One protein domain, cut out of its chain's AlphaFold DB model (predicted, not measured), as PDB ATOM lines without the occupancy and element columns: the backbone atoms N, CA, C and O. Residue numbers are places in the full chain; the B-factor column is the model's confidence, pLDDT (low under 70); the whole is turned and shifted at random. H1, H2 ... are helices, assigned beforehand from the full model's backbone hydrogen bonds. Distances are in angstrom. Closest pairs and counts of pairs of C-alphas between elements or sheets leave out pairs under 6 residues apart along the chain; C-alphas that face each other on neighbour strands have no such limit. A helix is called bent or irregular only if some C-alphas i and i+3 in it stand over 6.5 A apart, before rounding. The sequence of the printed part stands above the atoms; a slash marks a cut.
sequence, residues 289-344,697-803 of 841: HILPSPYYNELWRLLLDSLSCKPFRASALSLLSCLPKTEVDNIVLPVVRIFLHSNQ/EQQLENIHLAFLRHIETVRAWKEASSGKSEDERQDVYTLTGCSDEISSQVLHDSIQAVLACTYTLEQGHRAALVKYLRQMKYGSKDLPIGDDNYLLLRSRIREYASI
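Overview. This is residues 289 to 344 and 697 to 803 of the 841 residues of the protein "PH domain protein" of Trichinella nativa (UniProt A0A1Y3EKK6). One long, straight helix, H7, makes the long axis, and the shorter helices H1, H2, H4 and H5 pack on its residues 744 to 764, with H3 packed on H4 and H6 on H5. Beyond H7 the chain turns in a loop, residues 776 to 788, and H8 folds back toward H7 with little contact; residues 779 to 789, of which 789 belongs to H8, stick out. The printed part has 163 residues with eight named helices, H1 to H8, and no named strand, class all helix; it is loose, with a radius of gyration of the C-alphas of 19.2 A, and spans 63 by 40 by 26 A.

Along the chain. H7, residues 741 to 775, runs 51.2 A from C-alpha 741 at (3.738, 62.717, -49.018) to C-alpha 775 at (-28.274, 34.077, -21.229). H1 is residues 293 to 305, H2 316 to 321, H3 325 to 341 at 24.5 A, H4 697 to 709, H5 711 to 722, H6 726 to 736 and H8 789 to 801. H1 is irregular, with C-alphas 295 and 298 7.4 A apart; H3 only just, with 330 and 333 6.9 A apart, and has a kink of 32 degrees near residue 332.

Arrangement. H7 is the hub. H1 touches it at a shallow tilt of 14 degrees, opposite ways, closest C-alphas Leu 299 and Cys 757, 6.1 A. H5 touches it at 31 degrees, a shallow tilt, opposite ways, closest Ser 721 and His 748, 5.9 A. H2 touches H7, about perpendicular at 89 degrees, closest Ala 316 and Ser 750, 5.8 A. H4 touches H7 with residues 704 to 708 alone, closest His 704 and Thr 758, 6.1 A. H3 touches H4, closest Pro 334 and Gln 699, 4.8 A, and is apart from H7. H6 touches H5, closest Ala 720 and Arg 729, 5.3 A. H8 is close to H7 but not clearly touching, closest Arg 766 and Ala 801, 7.6 A. Every O i to N i+4 pair is within hydrogen-bond range in H2, H4, H5, H7 and H8, against 6 of 9 in H1, 10 of 13 in H3 and 5 of 7 in H6.

Size, cuts and confidence. The farthest C-alphas, of Asp 740 and Gly 786, are 64.1 A apart. Residues 345 to 696 are not printed, and C-alphas 344 and 697 are 17.0 A apart across the cut. The link H7 to H8 is long. Mean pLDDT of the printed part is 81.7, with residues 723 to 740, 773 and 787 to 803 under 70.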
ATOM      1  N   HIS A 289     -27.248  40.507 -37.758       82.81
ATOM      2  CA  HIS A 289     -26.935  40.824 -36.374       82.81
ATOM      3  C   HIS A 289     -26.500  42.281 -36.343       82.81
ATOM      4  O   HIS A 289     -25.521  42.633 -36.981       82.81
ATOM      5  N   ILE A 290     -27.254  43.125 -35.643       90.25
ATOM      6  CA  ILE A 290     -27.030  44.571 -35.623       90.25
ATOM      7  C   ILE A 290     -26.769  44.979 -34.174       90.25
ATOM      8  O   ILE A 290     -27.543  44.634 -33.273       90.25
ATOM      9  N   LEU A 291     -25.653  45.666 -33.934       91.69
ATOM     10  CA  LEU A 291     -25.316  46.210 -32.622       91.69
ATOM     11  C   LEU A 291     -26.176  47.447 -32.307       91.69
ATOM     12  O   LEU A 291     -26.758  48.064 -33.192       91.69
ATOM     13  N   PRO A 292     -26.274  47.856 -31.035       92.00
ATOM     14  CA  PRO A 292     -26.858  49.150 -30.702       92.00
ATOM     15  C   PRO A 292     -26.088  50.313 -31.350       92.00
ATOM     16  O   PRO A 292     -24.863  50.259 -31.468       92.00
ATOM     17  N   SER A 293     -26.783  51.405 -31.669       89.12
ATOM     18  CA  SER A 293     -26.239  52.585 -32.364       89.12
ATOM     19  C   SER A 293     -24.898  53.113 -31.822       89.12
ATOM     20  O   SER A 293     -24.029  53.415 -32.639       89.12
ATOM     21  N   PRO A 294     -24.648  53.174 -30.489       92.62
ATOM     22  CA  PRO A 294     -23.387  53.691 -29.951       92.62
ATOM     23  C   PRO A 294     -22.126  52.988 -30.464       92.62
ATOM     24  O   PRO A 294     -21.070  53.613 -30.527       92.62
ATOM     25  N   TYR A 295     -22.225  51.711 -30.848       94.25
ATOM     26  CA  TYR A 295     -21.096  50.956 -31.389       94.25
ATOM     27  C   TYR A 295     -20.668  51.461 -32.773       94.25
ATOM     28  O   TYR A 295     -19.484  51.425 -33.091       94.25
ATOM     29  N   TYR A 296     -21.605  51.971 -33.576       96.38
ATOM     30  CA  TYR A 296     -21.339  52.409 -34.949       96.38
ATOM     31  C   TYR A 296     -20.943  53.883 -35.075       96.38
ATOM     32  O   TYR A 296     -20.631  54.324 -36.181       96.38
ATOM     33  N   ASN A 297     -20.935  54.649 -33.979       93.50
ATOM     34  CA  ASN A 297     -20.670  56.090 -34.009       93.50
ATOM     35  C   ASN A 297     -19.348  56.439 -34.701       93.50
ATOM     36  O   ASN A 297     -19.300  57.393 -35.475       93.50
ATOM     37  N   GLU A 298     -18.296  55.657 -34.458       95.38
ATOM     38  CA  GLU A 298     -16.986  55.925 -35.050       95.38
ATOM     39  C   GLU A 298     -16.968  55.646 -36.558       95.38
ATOM     40  O   GLU A 298     -16.472  56.470 -37.324       95.38
ATOM     41  N   LEU A 299     -17.593  54.548 -37.008       97.06
ATOM     42  CA  LEU A 299     -17.742  54.255 -38.439       97.06
ATOM     43  C   LEU A 299     -18.556  55.349 -39.128       97.06
ATOM     44  O   LEU A 299     -18.194  55.832 -40.199       97.06
ATOM     45  N   TRP A 300     -19.662  55.748 -38.503       96.00
ATOM     46  CA  TRP A 300     -20.536  56.787 -39.019       96.00
ATOM     47  C   TRP A 300     -19.797  58.117 -39.168       96.00
ATOM     48  O   TRP A 300     -19.837  58.713 -40.245       96.00
ATOM     49  N   ARG A 301     -19.062  58.542 -38.135       95.81
ATOM     50  CA  ARG A 301     -18.242  59.757 -38.159       95.81
ATOM     51  C   ARG A 301     -17.176  59.694 -39.252       95.81
ATOM     52  O   ARG A 301     -17.098  60.612 -40.060       95.81
ATOM     53  N   LEU A 302     -16.433  58.591 -39.341       96.38
ATOM     54  CA  LEU A 302     -15.388  58.386 -40.347       96.38
ATOM     55  C   LEU A 302     -15.924  58.505 -41.788       96.38
ATOM     56  O   LEU A 302     -15.283  59.096 -42.662       96.38
ATOM     57  N   LEU A 303     -17.129  57.985 -42.044       96.88
ATOM     58  CA  LEU A 303     -17.795  58.130 -43.340       96.88
ATOM     59  C   LEU A 303     -18.213  59.579 -43.614       96.88
ATOM     60  O   LEU A 303     -18.003  60.060 -44.724       96.88
ATOM     61  N   LEU A 304     -18.780  60.291 -42.639       95.56
ATOM     62  CA  LEU A 304     -19.184  61.690 -42.828       95.56
ATOM     63  C   LEU A 304     -17.978  62.621 -43.021       95.56
ATOM     64  O   LEU A 304     -17.990  63.455 -43.930       95.56
ATOM     65  N   ASP A 305     -16.916  62.421 -42.241       95.25
ATOM     66  CA  ASP A 305     -15.668  63.186 -42.319       95.25
ATOM     67  C   ASP A 305     -14.955  62.990 -43.668       95.25
ATOM     68  O   ASP A 305     -14.222  63.871 -44.123       95.25
ATOM     69  N   SER A 306     -15.246  61.890 -44.375       95.25
ATOM     70  CA  SER A 306     -14.725  61.635 -45.722       95.25
ATOM     71  C   SER A 306     -15.070  62.745 -46.723       95.25
ATOM     72  O   SER A 306     -14.297  62.981 -47.646       95.25
ATOM     73  N   LEU A 307     -16.188  63.464 -46.547       94.19
ATOM     74  CA  LEU A 307     -16.562  64.584 -47.427       94.19
ATOM     75  C   LEU A 307     -15.665  65.817 -47.261       94.19
ATOM     76  O   LEU A 307     -15.555  66.617 -48.189       94.19
ATOM     77  N   SER A 308     -15.038  65.966 -46.094       92.75
ATOM     78  CA  SER A 308     -14.132  67.072 -45.765       92.75
ATOM     79  C   SER A 308     -12.659  66.708 -45.980       92.75
ATOM     80  O   SER A 308     -11.800  67.590 -45.970       92.75
ATOM     81  N   CYS A 309     -12.364  65.421 -46.180       90.38
ATOM     82  CA  CYS A 309     -11.023  64.901 -46.410       90.38
ATOM     83  C   CYS A 309     -10.440  65.430 -47.731       90.38
ATOM     84  O   CYS A 309     -11.097  65.410 -48.776       90.38
ATOM     85  N   LYS A 310      -9.189  65.900 -47.687       87.81
ATOM     86  CA  LYS A 310      -8.439  66.372 -48.854       87.81
ATOM     87  C   LYS A 310      -7.080  65.657 -48.913       87.81
ATOM     88  O   LYS A 310      -6.315  65.817 -47.966       87.81
ATOM     89  N   PRO A 311      -6.764  64.932 -50.001       88.00
ATOM     90  CA  PRO A 311      -7.636  64.646 -51.147       88.00
ATOM     91  C   PRO A 311      -8.781  63.692 -50.770       88.00
ATOM     92  O   PRO A 311      -8.595  62.790 -49.959       88.00
ATOM     93  N   PHE A 312      -9.955  63.831 -51.403       90.25
ATOM     94  CA  PHE A 312     -11.103  62.941 -51.150       90.25
ATOM     95  C   PHE A 312     -10.734  61.462 -51.332       90.25
ATOM     96  O   PHE A 312     -11.249  60.589 -50.635       90.25
ATOM     97  N   ARG A 313      -9.807  61.171 -52.248       88.00
ATOM     98  CA  ARG A 313      -9.384  59.806 -52.558       88.00
ATOM     99  C   ARG A 313      -8.636  59.100 -51.429       88.00
ATOM    100  O   ARG A 313      -8.602  57.873 -51.420       88.00
ATOM    101  N   ALA A 314      -8.107  59.861 -50.473       90.06
ATOM    102  CA  ALA A 314      -7.508  59.334 -49.255       90.06
ATOM    103  C   ALA A 314      -8.552  58.938 -48.194       90.06
ATOM    104  O   ALA A 314      -8.196  58.322 -47.201       90.06
ATOM    105  N   SER A 315      -9.833  59.275 -48.386       93.25
ATOM    106  CA  SER A 315     -10.883  59.072 -47.385       93.25
ATOM    107  C   SER A 315     -11.398  57.632 -47.282       93.25
ATOM    108  O   SER A 315     -11.331  56.850 -48.232       93.25
ATOM    109  N   ALA A 316     -12.041  57.304 -46.157       93.81
ATOM    110  CA  ALA A 316     -12.689  56.008 -45.951       93.81
ATOM    111  C   ALA A 316     -13.786  55.700 -46.987       93.81
ATOM    112  O   ALA A 316     -13.928  54.556 -47.425       93.81
ATOM    113  N   LEU A 317     -14.542  56.712 -47.425       94.50
ATOM    114  CA  LEU A 317     -15.544  56.536 -48.478       94.50
ATOM    115  C   LEU A 317     -14.909  56.208 -49.840       94.50
ATOM    116  O   LEU A 317     -15.479  55.436 -50.612       94.50
ATOM    117  N   SER A 318     -13.732  56.763 -50.135       91.56
ATOM    118  CA  SER A 318     -12.969  56.399 -51.332       91.56
ATOM    119  C   SER A 318     -12.478  54.952 -51.260       91.56
ATOM    120  O   SER A 318     -12.684  54.199 -52.212       91.56
ATOM    121  N   LEU A 319     -11.953  54.516 -50.109       92.19
ATOM    122  CA  LEU A 319     -11.529  53.125 -49.895       92.19
ATOM    123  C   LEU A 319     -12.668  52.123 -50.149       92.19
ATOM    124  O   LEU A 319     -12.449  51.091 -50.781       92.19
ATOM    125  N   LEU A 320     -13.900  52.451 -49.738       92.31
ATOM    126  CA  LEU A 320     -15.085  51.650 -50.068       92.31
ATOM    127  C   LEU A 320     -15.309  51.521 -51.578       92.31
ATOM    128  O   LEU A 320     -15.699  50.457 -52.055       92.31
ATOM    129  N   SER A 321     -15.069  52.591 -52.336       90.56
ATOM    130  CA  SER A 321     -15.235  52.590 -53.792       90.56
ATOM    131  C   SER A 321     -14.161  51.779 -54.530       90.56
ATOM    132  O   SER A 321     -14.397  51.362 -55.664       90.56
ATOM    133  N   CYS A 322     -13.024  51.511 -53.877       89.69
ATOM    134  CA  CYS A 322     -11.926  50.687 -54.391       89.69
ATOM    135  C   CYS A 322     -12.120  49.180 -54.149       89.69
ATOM    136  O   CYS A 322     -11.338  48.375 -54.659       89.69
ATOM    137  N   LEU A 323     -13.136  48.774 -53.381       90.50
ATOM    138  CA  LEU A 323     -13.462  47.360 -53.178       90.50
ATOM    139  C   LEU A 323     -13.903  46.683 -54.492       90.50
ATOM    140  O   LEU A 323     -14.288  47.356 -55.454       90.50
ATOM    141  N   PRO A 324     -13.897  45.334 -54.563       90.12
ATOM    142  CA  PRO A 324     -14.363  44.623 -55.746       90.12
ATOM    143  C   PRO A 324     -15.769  45.059 -56.152       90.12
ATOM    144  O   PRO A 324     -16.646  45.244 -55.308       90.12
ATOM    145  N   LYS A 325     -16.011  45.163 -57.464       87.75
ATOM    146  CA  LYS A 325     -17.283  45.654 -58.012       87.75
ATOM    147  C   LYS A 325     -18.502  44.948 -57.404       87.75
ATOM    148  O   LYS A 325     -19.471  45.606 -57.063       87.75
ATOM    149  N   THR A 326     -18.428  43.633 -57.199       88.81
ATOM    150  CA  THR A 326     -19.491  42.844 -56.554       88.81
ATOM    151  C   THR A 326     -19.865  43.337 -55.160       88.81
ATOM    152  O   THR A 326     -21.031  43.238 -54.792       88.81
ATOM    153  N   GLU A 327     -18.903  43.849 -54.391       90.00
ATOM    154  CA  GLU A 327     -19.141  44.411 -53.060       90.00
ATOM    155  C   GLU A 327     -19.668  45.838 -53.161       90.00
ATOM    156  O   GLU A 327     -20.685  46.161 -52.551       90.00
ATOM    157  N   VAL A 328     -19.038  46.658 -54.013       91.31
ATOM    158  CA  VAL A 328     -19.469  48.033 -54.308       91.31
ATOM    159  C   VAL A 328     -20.953  48.070 -54.672       91.31
ATOM    160  O   VAL A 328     -21.699  48.909 -54.168       91.31
ATOM    161  N   ASP A 329     -21.399  47.121 -55.497       89.12
ATOM    162  CA  ASP A 329     -22.795  46.938 -55.880       89.12
ATOM    163  C   ASP A 329     -23.766  46.842 -54.694       89.12
ATOM    164  O   ASP A 329     -24.880  47.364 -54.781       89.12
ATOM    165  N   ASN A 330     -23.344  46.226 -53.590       89.81
ATOM    166  CA  ASN A 330     -24.172  46.013 -52.406       89.81
ATOM    167  C   ASN A 330     -24.136  47.202 -51.436       89.81
ATOM    168  O   ASN A 330     -25.112  47.426 -50.723       89.81
ATOM    169  N   ILE A 331     -23.046  47.979 -51.418       94.69
ATOM    170  CA  ILE A 331     -22.849  49.075 -50.454       94.69
ATOM    171  C   ILE A 331     -23.289  50.454 -50.956       94.69
ATOM    172  O   ILE A 331     -23.516  51.337 -50.132       94.69
ATOM    173  N   VAL A 332     -23.470  50.663 -52.269       96.12
ATOM    174  CA  VAL A 332     -23.888  51.978 -52.805       96.12
ATOM    175  C   VAL A 332     -25.188  52.469 -52.160       96.12
ATOM    176  O   VAL A 332     -25.267  53.616 -51.722       96.12
ATOM    177  N   LEU A 333     -26.220  51.622 -52.092       94.69
ATOM    178  CA  LEU A 333     -27.502  52.011 -51.503       94.69
ATOM    179  C   LEU A 333     -27.388  52.288 -49.988       94.69
ATOM    180  O   LEU A 333     -27.897  53.329 -49.564       94.69
ATOM    181  N   PRO A 334     -26.711  51.444 -49.178       96.06
ATOM    182  CA  PRO A 334     -26.360  51.778 -47.797       96.06
ATOM    183  C   PRO A 334     -25.669  53.136 -47.644       96.06
ATOM    184  O   PRO A 334     -26.118  53.945 -46.836       96.06
ATOM    185  N   VAL A 335     -24.659  53.445 -48.466       97.38
ATOM    186  CA  VAL A 335     -23.982  54.754 -48.461       97.38
ATOM    187  C   VAL A 335     -24.981  55.880 -48.724       97.38
ATOM    188  O   VAL A 335     -25.092  56.805 -47.922       97.38
ATOM    189  N   VAL A 336     -25.764  55.800 -49.804       96.44
ATOM    190  CA  VAL A 336     -26.765  56.830 -50.135       96.44
ATOM    191  C   VAL A 336     -27.746  57.039 -48.981       96.44
ATOM    192  O   VAL A 336     -28.073  58.179 -48.658       96.44
ATOM    193  N   ARG A 337     -28.190  55.961 -48.328       94.56
ATOM    194  CA  ARG A 337     -29.089  56.015 -47.169       94.56
ATOM    195  C   ARG A 337     -28.431  56.647 -45.943       94.56
ATOM    196  O   ARG A 337     -29.076  57.477 -45.312       94.56
ATOM    197  N   ILE A 338     -27.169  56.336 -45.641       94.50
ATOM    198  CA  ILE A 338     -26.413  56.964 -44.542       94.50
ATOM    199  C   ILE A 338     -26.327  58.479 -44.755       94.50
ATOM    200  O   ILE A 338     -26.697  59.257 -43.880       94.50
ATOM    201  N   PHE A 339     -25.910  58.921 -45.944       94.69
ATOM    202  CA  PHE A 339     -25.785  60.351 -46.233       94.69
ATOM    203  C   PHE A 339     -27.138  61.059 -46.351       94.69
ATOM    204  O   PHE A 339     -27.234  62.248 -46.042       94.69
ATOM    205  N   LEU A 340     -28.191  60.354 -46.771       90.44
ATOM    206  CA  LEU A 340     -29.554  60.876 -46.754       90.44
ATOM    207  C   LEU A 340     -30.042  61.078 -45.316       90.44
ATOM    208  O   LEU A 340     -30.506  62.168 -45.004       90.44
ATOM    209  N   HIS A 341     -29.863  60.076 -44.450       86.81
ATOM    210  CA  HIS A 341     -30.161  60.132 -43.015       86.81
ATOM    211  C   HIS A 341     -29.428  61.301 -42.336       86.81
ATOM    212  O   HIS A 341     -30.035  62.079 -41.613       86.81
ATOM    213  N   SER A 342     -28.142  61.495 -42.636       87.62
ATOM    214  CA  SER A 342     -27.336  62.592 -42.083       87.62
ATOM    215  C   SER A 342     -27.572  63.963 -42.732       87.62
ATOM    216  O   SER A 342     -26.861  64.908 -42.403       87.62
ATOM    217  N   ASN A 343     -28.519  64.100 -43.670       86.00
ATOM    218  CA  ASN A 343     -28.770  65.328 -44.444       86.00
ATOM    219  C   ASN A 343     -27.534  65.864 -45.211       86.00
ATOM    220  O   ASN A 343     -27.423  67.053 -45.506       86.00
ATOM    221  N   GLN A 344     -26.605  64.975 -45.570       91.62
ATOM    222  CA  GLN A 344     -25.352  65.277 -46.278       91.62
ATOM    223  C   GLN A 344     -25.322  64.701 -47.706       91.62
ATOM    224  O   GLN A 344     -24.316  64.799 -48.404       91.62
ATOM    225  N   GLU A 697     -28.448  51.802 -38.343       92.81
ATOM    226  CA  GLU A 697     -27.629  50.739 -37.777       92.81
ATOM    227  C   GLU A 697     -27.450  49.600 -38.781       92.81
ATOM    228  O   GLU A 697     -26.320  49.176 -39.018       92.81
ATOM    229  N   GLN A 698     -28.516  49.173 -39.465       92.25
ATOM    230  CA  GLN A 698     -28.409  48.171 -40.527       92.25
ATOM    231  C   GLN A 698     -27.551  48.666 -41.697       92.25
ATOM    232  O   GLN A 698     -26.791  47.893 -42.281       92.25
ATOM    233  N   GLN A 699     -27.654  49.947 -42.073       94.31
ATOM    234  CA  GLN A 699     -26.815  50.472 -43.153       94.31
ATOM    235  C   GLN A 699     -25.337  50.482 -42.752       94.31
ATOM    236  O   GLN A 699     -24.497  50.098 -43.562       94.31
ATOM    237  N   LEU A 700     -25.021  50.892 -41.523       96.31
ATOM    238  CA  LEU A 700     -23.655  50.911 -40.998       96.31
ATOM    239  C   LEU A 700     -23.099  49.495 -40.821       96.31
ATOM    240  O   LEU A 700     -21.941  49.262 -41.162       96.31
ATOM    241  N   GLU A 701     -23.925  48.537 -40.400       94.75
ATOM    242  CA  GLU A 701     -23.560  47.119 -40.348       94.75
ATOM    243  C   GLU A 701     -23.200  46.579 -41.738       94.75
ATOM    244  O   GLU A 701     -22.180  45.917 -41.897       94.75
ATOM    245  N   ASN A 702     -23.959  46.929 -42.783       94.25
ATOM    246  CA  ASN A 702     -23.616  46.530 -44.154       94.25
ATOM    247  C   ASN A 702     -22.242  47.066 -44.593       94.25
ATOM    248  O   ASN A 702     -21.497  46.361 -45.275       94.25
ATOM    249  N   ILE A 703     -21.891  48.295 -44.196       96.88
ATOM    250  CA  ILE A 703     -20.566  48.872 -44.469       96.88
ATOM    251  C   ILE A 703     -19.478  48.154 -43.665       96.88
ATOM    252  O   ILE A 703     -18.436  47.802 -44.221       96.88
ATOM    253  N   HIS A 704     -19.724  47.893 -42.380       95.12
ATOM    254  CA  HIS A 704     -18.820  47.126 -41.527       95.12
ATOM    255  C   HIS A 704     -18.523  45.741 -42.117       95.12
ATOM    256  O   HIS A 704     -17.356  45.376 -42.264       95.12
ATOM    257  N   LEU A 705     -19.555  44.998 -42.527       92.12
ATOM    258  CA  LEU A 705     -19.416  43.665 -43.112       92.12
ATOM    259  C   LEU A 705     -18.652  43.676 -44.441       92.12
ATOM    260  O   LEU A 705     -17.905  42.734 -44.715       92.12
ATOM    261  N   ALA A 706     -18.805  44.724 -45.254       93.31
ATOM    262  CA  ALA A 706     -18.037  44.886 -46.486       93.31
ATOM    263  C   ALA A 706     -16.537  45.055 -46.195       93.31
ATOM    264  O   ALA A 706     -15.712  44.362 -46.793       93.31
ATOM    265  N   PHE A 707     -16.177  45.908 -45.229       94.19
ATOM    266  CA  PHE A 707     -14.785  46.047 -44.794       94.19
ATOM    267  C   PHE A 707     -14.246  44.771 -44.151       94.19
ATOM    268  O   PHE A 707     -13.137  44.351 -44.470       94.19
ATOM    269  N   LEU A 708     -15.034  44.111 -43.299       92.62
ATOM    270  CA  LEU A 708     -14.637  42.872 -42.632       92.62
ATOM    271  C   LEU A 708     -14.359  41.747 -43.639       92.62
ATOM    272  O   LEU A 708     -13.363  41.037 -43.516       92.62
ATOM    273  N   ARG A 709     -15.196  41.605 -44.674       90.56
ATOM    274  CA  ARG A 709     -15.008  40.610 -45.745       90.56
ATOM    275  C   ARG A 709     -13.715  40.829 -46.531       90.56
ATOM    276  O   ARG A 709     -13.128  39.863 -47.010       90.56
ATOM    277  N   HIS A 710     -13.283  42.080 -46.652       91.19
ATOM    278  CA  HIS A 710     -12.086  42.485 -47.384       91.19
ATOM    279  C   HIS A 710     -10.955  42.957 -46.462       91.19
ATOM    280  O   HIS A 710     -10.065  43.686 -46.900       91.19
ATOM    281  N   ILE A 711     -10.948  42.518 -45.199       89.88
ATOM    282  CA  ILE A 711     -10.004  43.010 -44.190       89.88
ATOM    283  C   ILE A 711      -8.542  42.779 -44.590       89.88
ATOM    284  O   ILE A 711      -7.713  43.659 -44.382       89.88
ATOM    285  N   GLU A 712      -8.230  41.648 -45.232       88.19
ATOM    286  CA  GLU A 712      -6.873  41.353 -45.717       88.19
ATOM    287  C   GLU A 712      -6.444  42.305 -46.838       88.19
ATOM    288  O   GLU A 712      -5.295  42.730 -46.888       88.19
ATOM    289  N   THR A 713      -7.374  42.711 -47.707       88.62
ATOM    290  CA  THR A 713      -7.107  43.725 -48.736       88.62
ATOM    291  C   THR A 713      -6.804  45.079 -48.094       88.62
ATOM    292  O   THR A 713      -5.846  45.741 -48.481       88.62
ATOM    293  N   VAL A 714      -7.570  45.472 -47.071       89.19
ATOM    294  CA  VAL A 714      -7.335  46.730 -46.344       89.19
ATOM    295  C   VAL A 714      -6.007  46.689 -45.570       89.19
ATOM    296  O   VAL A 714      -5.301  47.695 -45.519       89.19
ATOM    297  N   ARG A 715      -5.613  45.534 -45.013       88.81
ATOM    298  CA  ARG A 715      -4.285  45.344 -44.395       88.81
ATOM    299  C   ARG A 715      -3.157  45.487 -45.404       88.81
ATOM    300  O   ARG A 715      -2.216  46.219 -45.126       88.81
ATOM    301  N   ALA A 716      -3.286  44.867 -46.575       86.50
ATOM    302  CA  ALA A 716      -2.307  45.016 -47.646       86.50
ATOM    303  C   ALA A 716      -2.150  46.492 -48.059       86.50
ATOM    304  O   ALA A 716      -1.035  46.957 -48.267       86.50
ATOM    305  N   TRP A 717      -3.241  47.271 -48.092       87.31
ATOM    306  CA  TRP A 717      -3.161  48.720 -48.314       87.31
ATOM    307  C   TRP A 717      -2.426  49.460 -47.185       87.31
ATOM    308  O   TRP A 717      -1.656  50.383 -47.461       87.31
ATOM    309  N   LYS A 718      -2.614  49.059 -45.917       86.62
ATOM    310  CA  LYS A 718      -1.852  49.614 -44.783       86.62
ATOM    311  C   LYS A 718      -0.359  49.327 -44.949       86.62
ATOM    312  O   LYS A 718       0.445  50.248 -44.859       86.62
ATOM    313  N   GLU A 719      -0.002  48.081 -45.239       83.44
ATOM    314  CA  GLU A 719       1.388  47.662 -45.432       83.44
ATOM    315  C   GLU A 719       2.035  48.420 -46.596       83.44
ATOM    316  O   GLU A 719       3.071  49.050 -46.400       83.44
ATOM    317  N   ALA A 720       1.375  48.490 -47.753       77.94
ATOM    318  CA  ALA A 720       1.863  49.215 -48.927       77.94
ATOM    319  C   ALA A 720       2.001  50.732 -48.699       77.94
ATOM    320  O   ALA A 720       2.971  51.336 -49.156       77.94
ATOM    321  N   SER A 721       1.086  51.357 -47.946       75.25
ATOM    322  CA  SER A 721       1.218  52.779 -47.573       75.25
ATOM    323  C   SER A 721       2.372  53.039 -46.592       75.25
ATOM    324  O   SER A 721       2.928  54.133 -46.587       75.25
ATOM    325  N   SER A 722       2.777  52.028 -45.810       70.69
ATOM    326  CA  SER A 722       3.920  52.083 -44.881       70.69
ATOM    327  C   SER A 722       5.246  51.549 -45.453       70.69
ATOM    328  O   SER A 722       6.311  51.765 -44.868       70.69
ATOM    329  N   GLY A 723       5.198  50.828 -46.579       62.62
ATOM    330  CA  GLY A 723       6.301  50.025 -47.112       62.62
ATOM    331  C   GLY A 723       7.499  50.857 -47.569       62.62
ATOM    332  O   GLY A 723       7.353  52.017 -47.940       62.62
ATOM    333  N   LYS A 724       8.704  50.271 -47.550       49.78
ATOM    334  CA  LYS A 724       9.976  50.925 -47.942       49.78
ATOM    335  C   LYS A 724      10.353  50.746 -49.427       49.78
ATOM    336  O   LYS A 724      11.314  51.368 -49.862       49.78
ATOM    337  N   SER A 725       9.631  49.910 -50.182       52.06
ATOM    338  CA  SER A 725       9.887  49.590 -51.602       52.06
ATOM    339  C   SER A 725       9.003  50.425 -52.545       52.06
ATOM    340  O   SER A 725       7.817  50.599 -52.266       52.06
ATOM    341  N   GLU A 726       9.555  50.935 -53.655       53.97
ATOM    342  CA  GLU A 726       8.818  51.734 -54.658       53.97
ATOM    343  C   GLU A 726       7.768  50.914 -55.434       53.97
ATOM    344  O   GLU A 726       6.702  51.445 -55.739       53.97
ATOM    345  N   ASP A 727       8.003  49.619 -55.676       54.19
ATOM    346  CA  ASP A 727       7.099  48.776 -56.481       54.19
ATOM    347  C   ASP A 727       5.770  48.452 -55.764       54.19
ATOM    348  O   ASP A 727       4.715  48.444 -56.391       54.19
ATOM    349  N   GLU A 728       5.780  48.246 -54.440       52.53
ATOM    350  CA  GLU A 728       4.566  47.936 -53.652       52.53
ATOM    351  C   GLU A 728       3.699  49.179 -53.390       52.53
ATOM    352  O   GLU A 728       2.477  49.099 -53.252       52.53
ATOM    353  N   ARG A 729       4.336  50.353 -53.359       57.34
ATOM    354  CA  ARG A 729       3.685  51.663 -53.245       57.34
ATOM    355  C   ARG A 729       2.871  52.001 -54.498       57.34
ATOM    356  O   ARG A 729       1.798  52.601 -54.399       57.34
ATOM    357  N   GLN A 730       3.363  51.598 -55.669       55.47
ATOM    358  CA  GLN A 730       2.820  51.992 -56.967       55.47
ATOM    359  C   GLN A 730       1.354  51.564 -57.157       55.47
ATOM    360  O   GLN A 730       0.556  52.351 -57.668       55.47
ATOM    361  N   ASP A 731       0.957  50.374 -56.697       58.28
ATOM    362  CA  ASP A 731      -0.405  49.857 -56.891       58.28
ATOM    363  C   ASP A 731      -1.456  50.632 -56.076       58.28
ATOM    364  O   ASP A 731      -2.508  51.009 -56.600       58.28
ATOM    365  N   VAL A 732      -1.164  50.950 -54.809       62.06
ATOM    366  CA  VAL A 732      -2.077  51.711 -53.935       62.06
ATOM    367  C   VAL A 732      -2.159  53.179 -54.348       62.06
ATOM    368  O   VAL A 732      -3.248  53.761 -54.348       62.06
ATOM    369  N   TYR A 733      -1.043  53.779 -54.764       62.66
ATOM    370  CA  TYR A 733      -1.031  55.160 -55.254       62.66
ATOM    371  C   TYR A 733      -1.640  55.298 -56.650       62.66
ATOM    372  O   TYR A 733      -2.250  56.323 -56.940       62.66
ATOM    373  N   THR A 734      -1.600  54.255 -57.482       61.19
ATOM    374  CA  THR A 734      -2.350  54.217 -58.750       61.19
ATOM    375  C   THR A 734      -3.856  54.080 -58.502       61.19
ATOM    376  O   THR A 734      -4.652  54.732 -59.177       61.19
ATOM    377  N   LEU A 735      -4.262  53.287 -57.502       62.66
ATOM    378  CA  LEU A 735      -5.666  53.125 -57.098       62.66
ATOM    379  C   LEU A 735      -6.265  54.399 -56.484       62.66
ATOM    380  O   LEU A 735      -7.425  54.718 -56.740       62.66
ATOM    381  N   THR A 736      -5.490  55.125 -55.679       64.31
ATOM    382  CA  THR A 736      -5.966  56.298 -54.921       64.31
ATOM    383  C   THR A 736      -5.568  57.632 -55.549       64.31
ATOM    384  O   THR A 736      -6.151  58.660 -55.227       64.31
ATOM    385  N   GLY A 737      -4.613  57.665 -56.477       63.72
ATOM    386  CA  GLY A 737      -4.091  58.899 -57.072       63.72
ATOM    387  C   GLY A 737      -3.365  59.825 -56.086       63.72
ATOM    388  O   GLY A 737      -3.193  61.000 -56.397       63.72
ATOM    389  N   CYS A 738      -2.981  59.331 -54.906       64.81
ATOM    390  CA  CYS A 738      -2.249  60.086 -53.890       64.81
ATOM    391  C   CYS A 738      -0.737  59.948 -54.126       64.81
ATOM    392  O   CYS A 738      -0.138  59.004 -53.635       64.81
ATOM    393  N   SER A 739      -0.115  60.847 -54.892       63.38
ATOM    394  CA  SER A 739       1.331  60.782 -55.190       63.38
ATOM    395  C   SER A 739       2.225  61.496 -54.174       63.38
ATOM    396  O   SER A 739       3.411  61.190 -54.081       63.38
ATOM    397  N   ASP A 740       1.670  62.459 -53.434       69.62
ATOM    398  CA  ASP A 740       2.447  63.395 -52.617       69.62
ATOM    399  C   ASP A 740       2.439  62.974 -51.137       69.62
ATOM    400  O   ASP A 740       1.411  62.513 -50.639       69.62
ATOM    401  N   GLU A 741       3.538  63.205 -50.402       70.12
ATOM    402  CA  GLU A 741       3.738  62.717 -49.018       70.12
ATOM    403  C   GLU A 741       2.578  63.040 -48.061       70.12
ATOM    404  O   GLU A 741       2.148  62.187 -47.284       70.12
ATOM    405  N   ILE A 742       2.019  64.252 -48.149       71.00
ATOM    406  CA  ILE A 742       0.880  64.683 -47.323       71.00
ATOM    407  C   ILE A 742      -0.365  63.837 -47.632       71.00
ATOM    408  O   ILE A 742      -1.075  63.412 -46.723       71.00
ATOM    409  N   SER A 743      -0.622  63.560 -48.912       79.12
ATOM    410  CA  SER A 743      -1.760  62.741 -49.343       79.12
ATOM    411  C   SER A 743      -1.587  61.279 -48.930       79.12
ATOM    412  O   SER A 743      -2.567  60.621 -48.580       79.12
ATOM    413  N   SER A 744      -0.347  60.785 -48.930       80.00
ATOM    414  CA  SER A 744       0.000  59.441 -48.465       80.00
ATOM    415  C   SER A 744      -0.200  59.274 -46.961       80.00
ATOM    416  O   SER A 744      -0.741  58.253 -46.542       80.00
ATOM    417  N   GLN A 745       0.148  60.283 -46.152       85.31
ATOM    418  CA  GLN A 745      -0.102  60.247 -44.708       85.31
ATOM    419  C   GLN A 745      -1.604  60.224 -44.398       85.31
ATOM    420  O   GLN A 745      -2.064  59.375 -43.642       85.31
ATOM    421  N   VAL A 746      -2.393  61.094 -45.039       88.94
ATOM    422  CA  VAL A 746      -3.856  61.132 -44.846       88.94
ATOM    423  C   VAL A 746      -4.511  59.807 -45.258       88.94
ATOM    424  O   VAL A 746      -5.461  59.347 -44.616       88.94
ATOM    425  N   LEU A 747      -4.002  59.178 -46.322       89.44
ATOM    426  CA  LEU A 747      -4.446  57.858 -46.762       89.44
ATOM    427  C   LEU A 747      -4.105  56.788 -45.717       89.44
ATOM    428  O   LEU A 747      -4.972  55.987 -45.370       89.44
ATOM    429  N   HIS A 748      -2.878  56.794 -45.191       89.06
ATOM    430  CA  HIS A 748      -2.445  55.872 -44.143       89.06
ATOM    431  C   HIS A 748      -3.328  55.983 -42.890       89.06
ATOM    432  O   HIS A 748      -3.863  54.976 -42.420       89.06
ATOM    433  N   ASP A 749      -3.570  57.208 -42.417       91.31
ATOM    434  CA  ASP A 749      -4.412  57.487 -41.249       91.31
ATOM    435  C   ASP A 749      -5.851  56.993 -41.466       91.31
ATOM    436  O   ASP A 749      -6.458  56.383 -40.581       91.31
ATOM    437  N   SER A 750      -6.393  57.195 -42.671       93.31
ATOM    438  CA  SER A 750      -7.742  56.745 -43.025       93.31
ATOM    439  C   SER A 750      -7.846  55.219 -43.082       93.31
ATOM    440  O   SER A 750      -8.815  54.655 -42.571       93.31
ATOM    441  N   ILE A 751      -6.846  54.529 -43.646       93.00
ATOM    442  CA  ILE A 751      -6.783  53.057 -43.654       93.00
ATOM    443  C   ILE A 751      -6.703  52.526 -42.217       93.00
ATOM    444  O   ILE A 751      -7.429  51.595 -41.858       93.00
ATOM    445  N   GLN A 752      -5.860  53.130 -41.377       93.88
ATOM    446  CA  GLN A 752      -5.729  52.755 -39.971       93.88
ATOM    447  C   GLN A 752      -7.041  52.953 -39.204       93.88
ATOM    448  O   GLN A 752      -7.444  52.054 -38.460       93.88
ATOM    449  N   ALA A 753      -7.742  54.066 -39.422       95.31
ATOM    450  CA  ALA A 753      -9.040  54.329 -38.808       95.31
ATOM    451  C   ALA A 753     -10.107  53.307 -39.241       95.31
ATOM    452  O   ALA A 753     -10.845  52.794 -38.397       95.31
ATOM    453  N   VAL A 754     -10.158  52.948 -40.533       95.62
ATOM    454  CA  VAL A 754     -11.066  51.904 -41.049       95.62
ATOM    455  C   VAL A 754     -10.782  50.553 -40.386       95.62
ATOM    456  O   VAL A 754     -11.717  49.885 -39.934       95.62
ATOM    457  N   LEU A 755      -9.510  50.149 -40.297       94.62
ATOM    458  CA  LEU A 755      -9.111  48.894 -39.652       94.62
ATOM    459  C   LEU A 755      -9.498  48.881 -38.171       94.62
ATOM    460  O   LEU A 755     -10.161  47.945 -37.726       94.62
ATOM    461  N   ALA A 756      -9.128  49.926 -37.427       94.62
ATOM    462  CA  ALA A 756      -9.431  50.046 -36.005       94.62
ATOM    463  C   ALA A 756     -10.941  49.956 -35.751       94.62
ATOM    464  O   ALA A 756     -11.388  49.125 -34.961       94.62
ATOM    465  N   CYS A 757     -11.732  50.736 -36.492       95.19
ATOM    466  CA  CYS A 757     -13.183  50.740 -36.368       95.19
ATOM    467  C   CYS A 757     -13.800  49.366 -36.680       95.19
ATOM    468  O   CYS A 757     -14.648  48.874 -35.932       95.19
ATOM    469  N   THR A 758     -13.330  48.709 -37.745       94.12
ATOM    470  CA  THR A 758     -13.808  47.375 -38.135       94.12
ATOM    471  C   THR A 758     -13.519  46.342 -37.044       94.12
ATOM    472  O   THR A 758     -14.402  45.555 -36.704       94.12
ATOM    473  N   TYR A 759     -12.333  46.363 -36.429       92.69
ATOM    474  CA  TYR A 759     -12.021  45.453 -35.323       92.69
ATOM    475  C   TYR A 759     -12.833  45.733 -34.063       92.69
ATOM    476  O   TYR A 759     -13.282  44.787 -33.415       92.69
ATOM    477  N   THR A 760     -13.043  47.002 -33.709       93.38
ATOM    478  CA  THR A 760     -13.857  47.368 -32.543       93.38
ATOM    479  C   THR A 760     -15.299  46.883 -32.695       93.38
ATOM    480  O   THR A 760     -15.854  46.314 -31.752       93.38
ATOM    481  N   LEU A 761     -15.894  47.041 -33.881       93.19
ATOM    482  CA  LEU A 761     -17.238  46.534 -34.176       93.19
ATOM    483  C   LEU A 761     -17.304  45.005 -34.091       93.19
ATOM    484  O   LEU A 761     -18.179  44.467 -33.412       93.19
ATOM    485  N   GLU A 762     -16.330  44.306 -34.673       90.56
ATOM    486  CA  GLU A 762     -16.240  42.844 -34.597       90.56
ATOM    487  C   GLU A 762     -16.072  42.355 -33.144       90.56
ATOM    488  O   GLU A 762     -16.684  41.371 -32.720       90.56
ATOM    489  N   GLN A 763     -15.294  43.067 -32.326       88.06
ATOM    490  CA  GLN A 763     -15.174  42.776 -30.898       88.06
ATOM    491  C   GLN A 763     -16.507  42.992 -30.161       88.06
ATOM    492  O   GLN A 763     -16.875  42.183 -29.302       88.06
ATOM    493  N   GLY A 764     -17.257  44.038 -30.522       89.12
ATOM    494  CA  GLY A 764     -18.615  44.291 -30.039       89.12
ATOM    495  C   GLY A 764     -19.575  43.146 -30.367       89.12
ATOM    496  O   GLY A 764     -20.256  42.640 -29.471       89.12
ATOM    497  N   HIS A 765     -19.563  42.668 -31.613       86.94
ATOM    498  CA  HIS A 765     -20.348  41.510 -32.062       86.94
ATOM    499  C   HIS A 765     -19.999  40.244 -31.289       86.94
ATOM    500  O   HIS A 765     -20.891  39.548 -30.795       86.94
ATOM    501  N   ARG A 766     -18.707  39.969 -31.082       83.38
ATOM    502  CA  ARG A 766     -18.256  38.830 -30.264       83.38
ATOM    503  C   ARG A 766     -18.741  38.930 -28.826       83.38
ATOM    504  O   ARG A 766     -19.253  37.948 -28.286       83.38
ATOM    505  N   ALA A 767     -18.620  40.100 -28.204       83.50
ATOM    506  CA  ALA A 767     -19.094  40.318 -26.841       83.50
ATOM    507  C   ALA A 767     -20.617  40.124 -26.735       83.50
ATOM    508  O   ALA A 767     -21.093  39.450 -25.814       83.50
ATOM    509  N   ALA A 768     -21.378  40.647 -27.700       82.81
ATOM    510  CA  ALA A 768     -22.824  40.476 -27.782       82.81
ATOM    511  C   ALA A 768     -23.215  39.001 -27.960       82.81
ATOM    512  O   ALA A 768     -24.097  38.510 -27.254       82.81
ATOM    513  N   LEU A 769     -22.512  38.267 -28.825       77.31
ATOM    514  CA  LEU A 769     -22.727  36.839 -29.046       77.31
ATOM    515  C   LEU A 769     -22.428  36.017 -27.788       77.31
ATOM    516  O   LEU A 769     -23.231  35.173 -27.394       77.31
ATOM    517  N   VAL A 770     -21.310  36.283 -27.105       76.12
ATOM    518  CA  VAL A 770     -20.968  35.615 -25.838       76.12
ATOM    519  C   VAL A 770     -22.022  35.907 -24.769       76.12
ATOM    520  O   VAL A 770     -22.463  34.986 -24.078       76.12
ATOM    521  N   LYS A 771     -22.475  37.162 -24.650       80.12
ATOM    522  CA  LYS A 771     -23.554  37.552 -23.730       80.12
ATOM    523  C   LYS A 771     -24.856  36.820 -24.057       80.12
ATOM    524  O   LYS A 771     -25.467  36.248 -23.154       80.12
ATOM    525  N   TYR A 772     -25.235  36.770 -25.332       75.25
ATOM    526  CA  TYR A 772     -26.408  36.042 -25.811       75.25
ATOM    527  C   TYR A 772     -26.333  34.552 -25.447       75.25
ATOM    528  O   TYR A 772     -27.272  33.996 -24.879       75.25
ATOM    529  N   LEU A 773     -25.184  33.908 -25.672       69.50
ATOM    530  CA  LEU A 773     -24.974  32.496 -25.338       69.50
ATOM    531  C   LEU A 773     -24.999  32.214 -23.832       69.50
ATOM    532  O   LEU A 773     -25.447  31.141 -23.435       69.50
ATOM    533  N   ARG A 774     -24.527  33.145 -22.991       72.00
ATOM    534  CA  ARG A 774     -24.590  33.012 -21.524       72.00
ATOM    535  C   ARG A 774     -26.024  33.090 -20.999       72.00
ATOM    536  O   ARG A 774     -26.353  32.393 -20.047       72.00
ATOM    537  N   GLN A 775     -26.868  33.914 -21.617       72.56
ATOM    538  CA  GLN A 775     -28.274  34.077 -21.229       72.56
ATOM    539  C   GLN A 775     -29.168  32.924 -21.716       72.56
ATOM    540  O   GLN A 775     -30.224  32.658 -21.143       72.56
ATOM    541  N   MET A 776     -28.753  32.220 -22.769       70.12
ATOM    542  CA  MET A 776     -29.506  31.118 -23.364       70.12
ATOM    543  C   MET A 776     -29.379  29.827 -22.533       70.12
ATOM    544  O   MET A 776     -28.345  29.157 -22.537       70.12
ATOM    545  N   LYS A 777     -30.467  29.426 -21.859       73.44
ATOM    546  CA  LYS A 777     -30.584  28.129 -21.165       73.44
ATOM    547  C   LYS A 777     -31.358  27.131 -22.035       73.44
ATOM    548  O   LYS A 777     -32.523  27.366 -22.356       73.44
ATOM    549  N   TYR A 778     -30.733  26.013 -22.413       76.31
ATOM    550  CA  TYR A 778     -31.426  24.913 -23.099       76.31
ATOM    551  C   TYR A 778     -32.508  24.320 -22.178       76.31
ATOM    552  O   TYR A 778     -32.264  24.140 -20.987       76.31
ATOM    553  N   GLY A 779     -33.712  24.086 -22.704       77.69
ATOM    554  CA  GLY A 779     -34.904  23.760 -21.909       77.69
ATOM    555  C   GLY A 779     -35.638  24.967 -21.321       77.69
ATOM    556  O   GLY A 779     -36.603  24.789 -20.583       77.69
ATOM    557  N   SER A 780     -35.249  26.199 -21.656       82.81
ATOM    558  CA  SER A 780     -36.054  27.395 -21.366       82.81
ATOM    559  C   SER A 780     -37.202  27.573 -22.367       82.81
ATOM    560  O   SER A 780     -37.244  26.933 -23.415       82.81
ATOM    561  N   LYS A 781     -38.130  28.497 -22.086       82.00
ATOM    562  CA  LYS A 781     -39.246  28.824 -22.994       82.00
ATOM    563  C   LYS A 781     -38.774  29.336 -24.364       82.00
ATOM    564  O   LYS A 781     -39.418  29.064 -25.385       82.00
ATOM    565  N   ASP A 782     -37.652  30.054 -24.386       75.56
ATOM    566  CA  ASP A 782     -37.011  30.559 -25.604       75.56
ATOM    567  C   ASP A 782     -36.255  29.467 -26.373       75.56
ATOM    568  O   ASP A 782     -36.256  29.495 -27.603       75.56
ATOM    569  N   LEU A 783     -35.701  28.465 -25.674       75.31
ATOM    570  CA  LEU A 783     -35.029  27.294 -26.255       75.31
ATOM    571  C   LEU A 783     -35.582  25.958 -25.722       75.31
ATOM    572  O   LEU A 783     -34.891  25.259 -24.970       75.31
ATOM    573  N   PRO A 784     -36.812  25.570 -26.104       80.75
ATOM    574  CA  PRO A 784     -37.388  24.301 -25.682       80.75
ATOM    575  C   PRO A 784     -36.629  23.095 -26.247       80.75
ATOM    576  O   PRO A 784     -36.134  23.115 -27.372       80.75
ATOM    577  N   ILE A 785     -36.621  22.006 -25.486       80.31
ATOM    578  CA  ILE A 785     -36.052  20.710 -25.853       80.31
ATOM    579  C   ILE A 785     -36.876  20.076 -26.978       80.31
ATOM    580  O   ILE A 785     -38.108  20.109 -26.965       80.31
ATOM    581  N   GLY A 786     -36.213  19.439 -27.942       70.06
ATOM    582  CA  GLY A 786     -36.879  18.687 -29.010       70.06
ATOM    583  C   GLY A 786     -36.479  19.092 -30.427       70.06
ATOM    584  O   GLY A 786     -36.954  18.461 -31.370       70.06
ATOM    585  N   ASP A 787     -35.597  20.071 -30.587       62.88
ATOM    586  CA  ASP A 787     -34.881  20.332 -31.836       62.88
ATOM    587  C   ASP A 787     -33.375  20.321 -31.529       62.88
ATOM    588  O   ASP A 787     -32.844  21.257 -30.930       62.88
ATOM    589  N   ASP A 788     -32.697  19.219 -31.863       57.75
ATOM    590  CA  ASP A 788     -31.283  19.005 -31.507       57.75
ATOM    591  C   ASP A 788     -30.333  19.906 -32.324       57.75
ATOM    592  O   ASP A 788     -29.136  19.989 -32.041       57.75
ATOM    593  N   ASN A 789     -30.862  20.643 -33.310       56.06
ATOM    594  CA  ASN A 789     -30.105  21.577 -34.140       56.06
ATOM    595  C   ASN A 789     -29.466  22.716 -33.331       56.06
ATOM    596  O   ASN A 789     -28.368  23.156 -33.673       56.06
ATOM    597  N   TYR A 790     -30.075  23.148 -32.221       56.88
ATOM    598  CA  TYR A 790     -29.467  24.158 -31.347       56.88
ATOM    599  C   TYR A 790     -28.157  23.665 -30.705       56.88
ATOM    600  O   TYR A 790     -27.229  24.449 -30.504       56.88
ATOM    601  N   LEU A 791     -28.033  22.362 -30.421       56.50
ATOM    602  CA  LEU A 791     -26.797  21.783 -29.881       56.50
ATOM    603  C   LEU A 791     -25.680  21.781 -30.933       56.50
ATOM    604  O   LEU A 791     -24.535  22.102 -30.611       56.50
ATOM    605  N   LEU A 792     -26.024  21.507 -32.196       58.75
ATOM    606  CA  LEU A 792     -25.108  21.632 -33.335       58.75
ATOM    607  C   LEU A 792     -24.693  23.092 -33.566       58.75
ATOM    608  O   LEU A 792     -23.514  23.371 -33.781       58.75
ATOM    609  N   LEU A 793     -25.639  24.029 -33.462       56.38
ATOM    610  CA  LEU A 793     -25.391  25.465 -33.577       56.38
ATOM    611  C   LEU A 793     -24.454  25.961 -32.465       56.38
ATOM    612  O   LEU A 793     -23.465  26.630 -32.747       56.38
ATOM    613  N   ARG A 794     -24.694  25.566 -31.209       58.16
ATOM    614  CA  ARG A 794     -23.828  25.893 -30.064       58.16
ATOM    615  C   ARG A 794     -22.414  25.322 -30.215       58.16
ATOM    616  O   ARG A 794     -21.463  25.972 -29.785       58.16
ATOM    617  N   SER A 795     -22.267  24.138 -30.817       55.34
ATOM    618  CA  SER A 795     -20.957  23.540 -31.118       55.34
ATOM    619  C   SER A 795     -20.199  24.343 -32.177       55.34
ATOM    620  O   SER A 795     -19.071  24.756 -31.929       55.34
ATOM    621  N   ARG A 796     -20.847  24.654 -33.309       55.03
ATOM    622  CA  ARG A 796     -20.252  25.452 -34.398       55.03
ATOM    623  C   ARG A 796     -19.891  26.871 -33.964       55.03
ATOM    624  O   ARG A 796     -18.867  27.404 -34.365       55.03
ATOM    625  N   ILE A 797     -20.719  27.487 -33.120       54.78
ATOM    626  CA  ILE A 797     -20.456  28.836 -32.609       54.78
ATOM    627  C   ILE A 797     -19.314  28.831 -31.578       54.78
ATOM    628  O   ILE A 797     -18.549  29.788 -31.530       54.78
ATOM    629  N   ARG A 798     -19.144  27.764 -30.780       54.59
ATOM    630  CA  ARG A 798     -17.951  27.610 -29.922       54.59
ATOM    631  C   ARG A 798     -16.672  27.479 -30.738       54.59
ATOM    632  O   ARG A 798     -15.678  28.084 -30.358       54.59
ATOM    633  N   GLU A 799     -16.707  26.731 -31.839       52.09
ATOM    634  CA  GLU A 799     -15.588  26.666 -32.785       52.09
ATOM    635  C   GLU A 799     -15.290  28.056 -33.362       52.09
ATOM    636  O   GLU A 799     -14.148  28.499 -33.309       52.09
ATOM    637  N   TYR A 800     -16.315  28.804 -33.783       47.66
ATOM    638  CA  TYR A 800     -16.160  30.173 -34.288       47.66
ATOM    639  C   TYR A 800     -15.573  31.141 -33.244       47.66
ATOM    640  O   TYR A 800     -14.698  31.942 -33.555       47.66
ATOM    641  N   ALA A 801     -16.000  31.026 -31.981       49.09
ATOM    642  CA  ALA A 801     -15.468  31.802 -30.858       49.09
ATOM    643  C   ALA A 801     -14.042  31.390 -30.438       49.09
ATOM    644  O   ALA A 801     -13.393  32.128 -29.701       49.09
ATOM    645  N   SER A 802     -13.562  30.222 -30.879       43.62
ATOM    646  CA  SER A 802     -12.198  29.735 -30.632       43.62
ATOM    647  C   SER A 802     -11.196  30.126 -31.724       43.62
ATOM    648  O   SER A 802      -9.998  29.904 -31.553       43.62
ATOM    649  N   ILE A 803     -11.659  30.729 -32.826       45.72
ATOM    650  CA  ILE A 803     -10.784  31.240 -33.888       45.72
ATOM    651  C   ILE A 803     -10.062  32.484 -33.358       45.72
ATOM    652  O   ILE A 803     -10.659  33.544 -33.168       45.72
TER     653      ILE A 803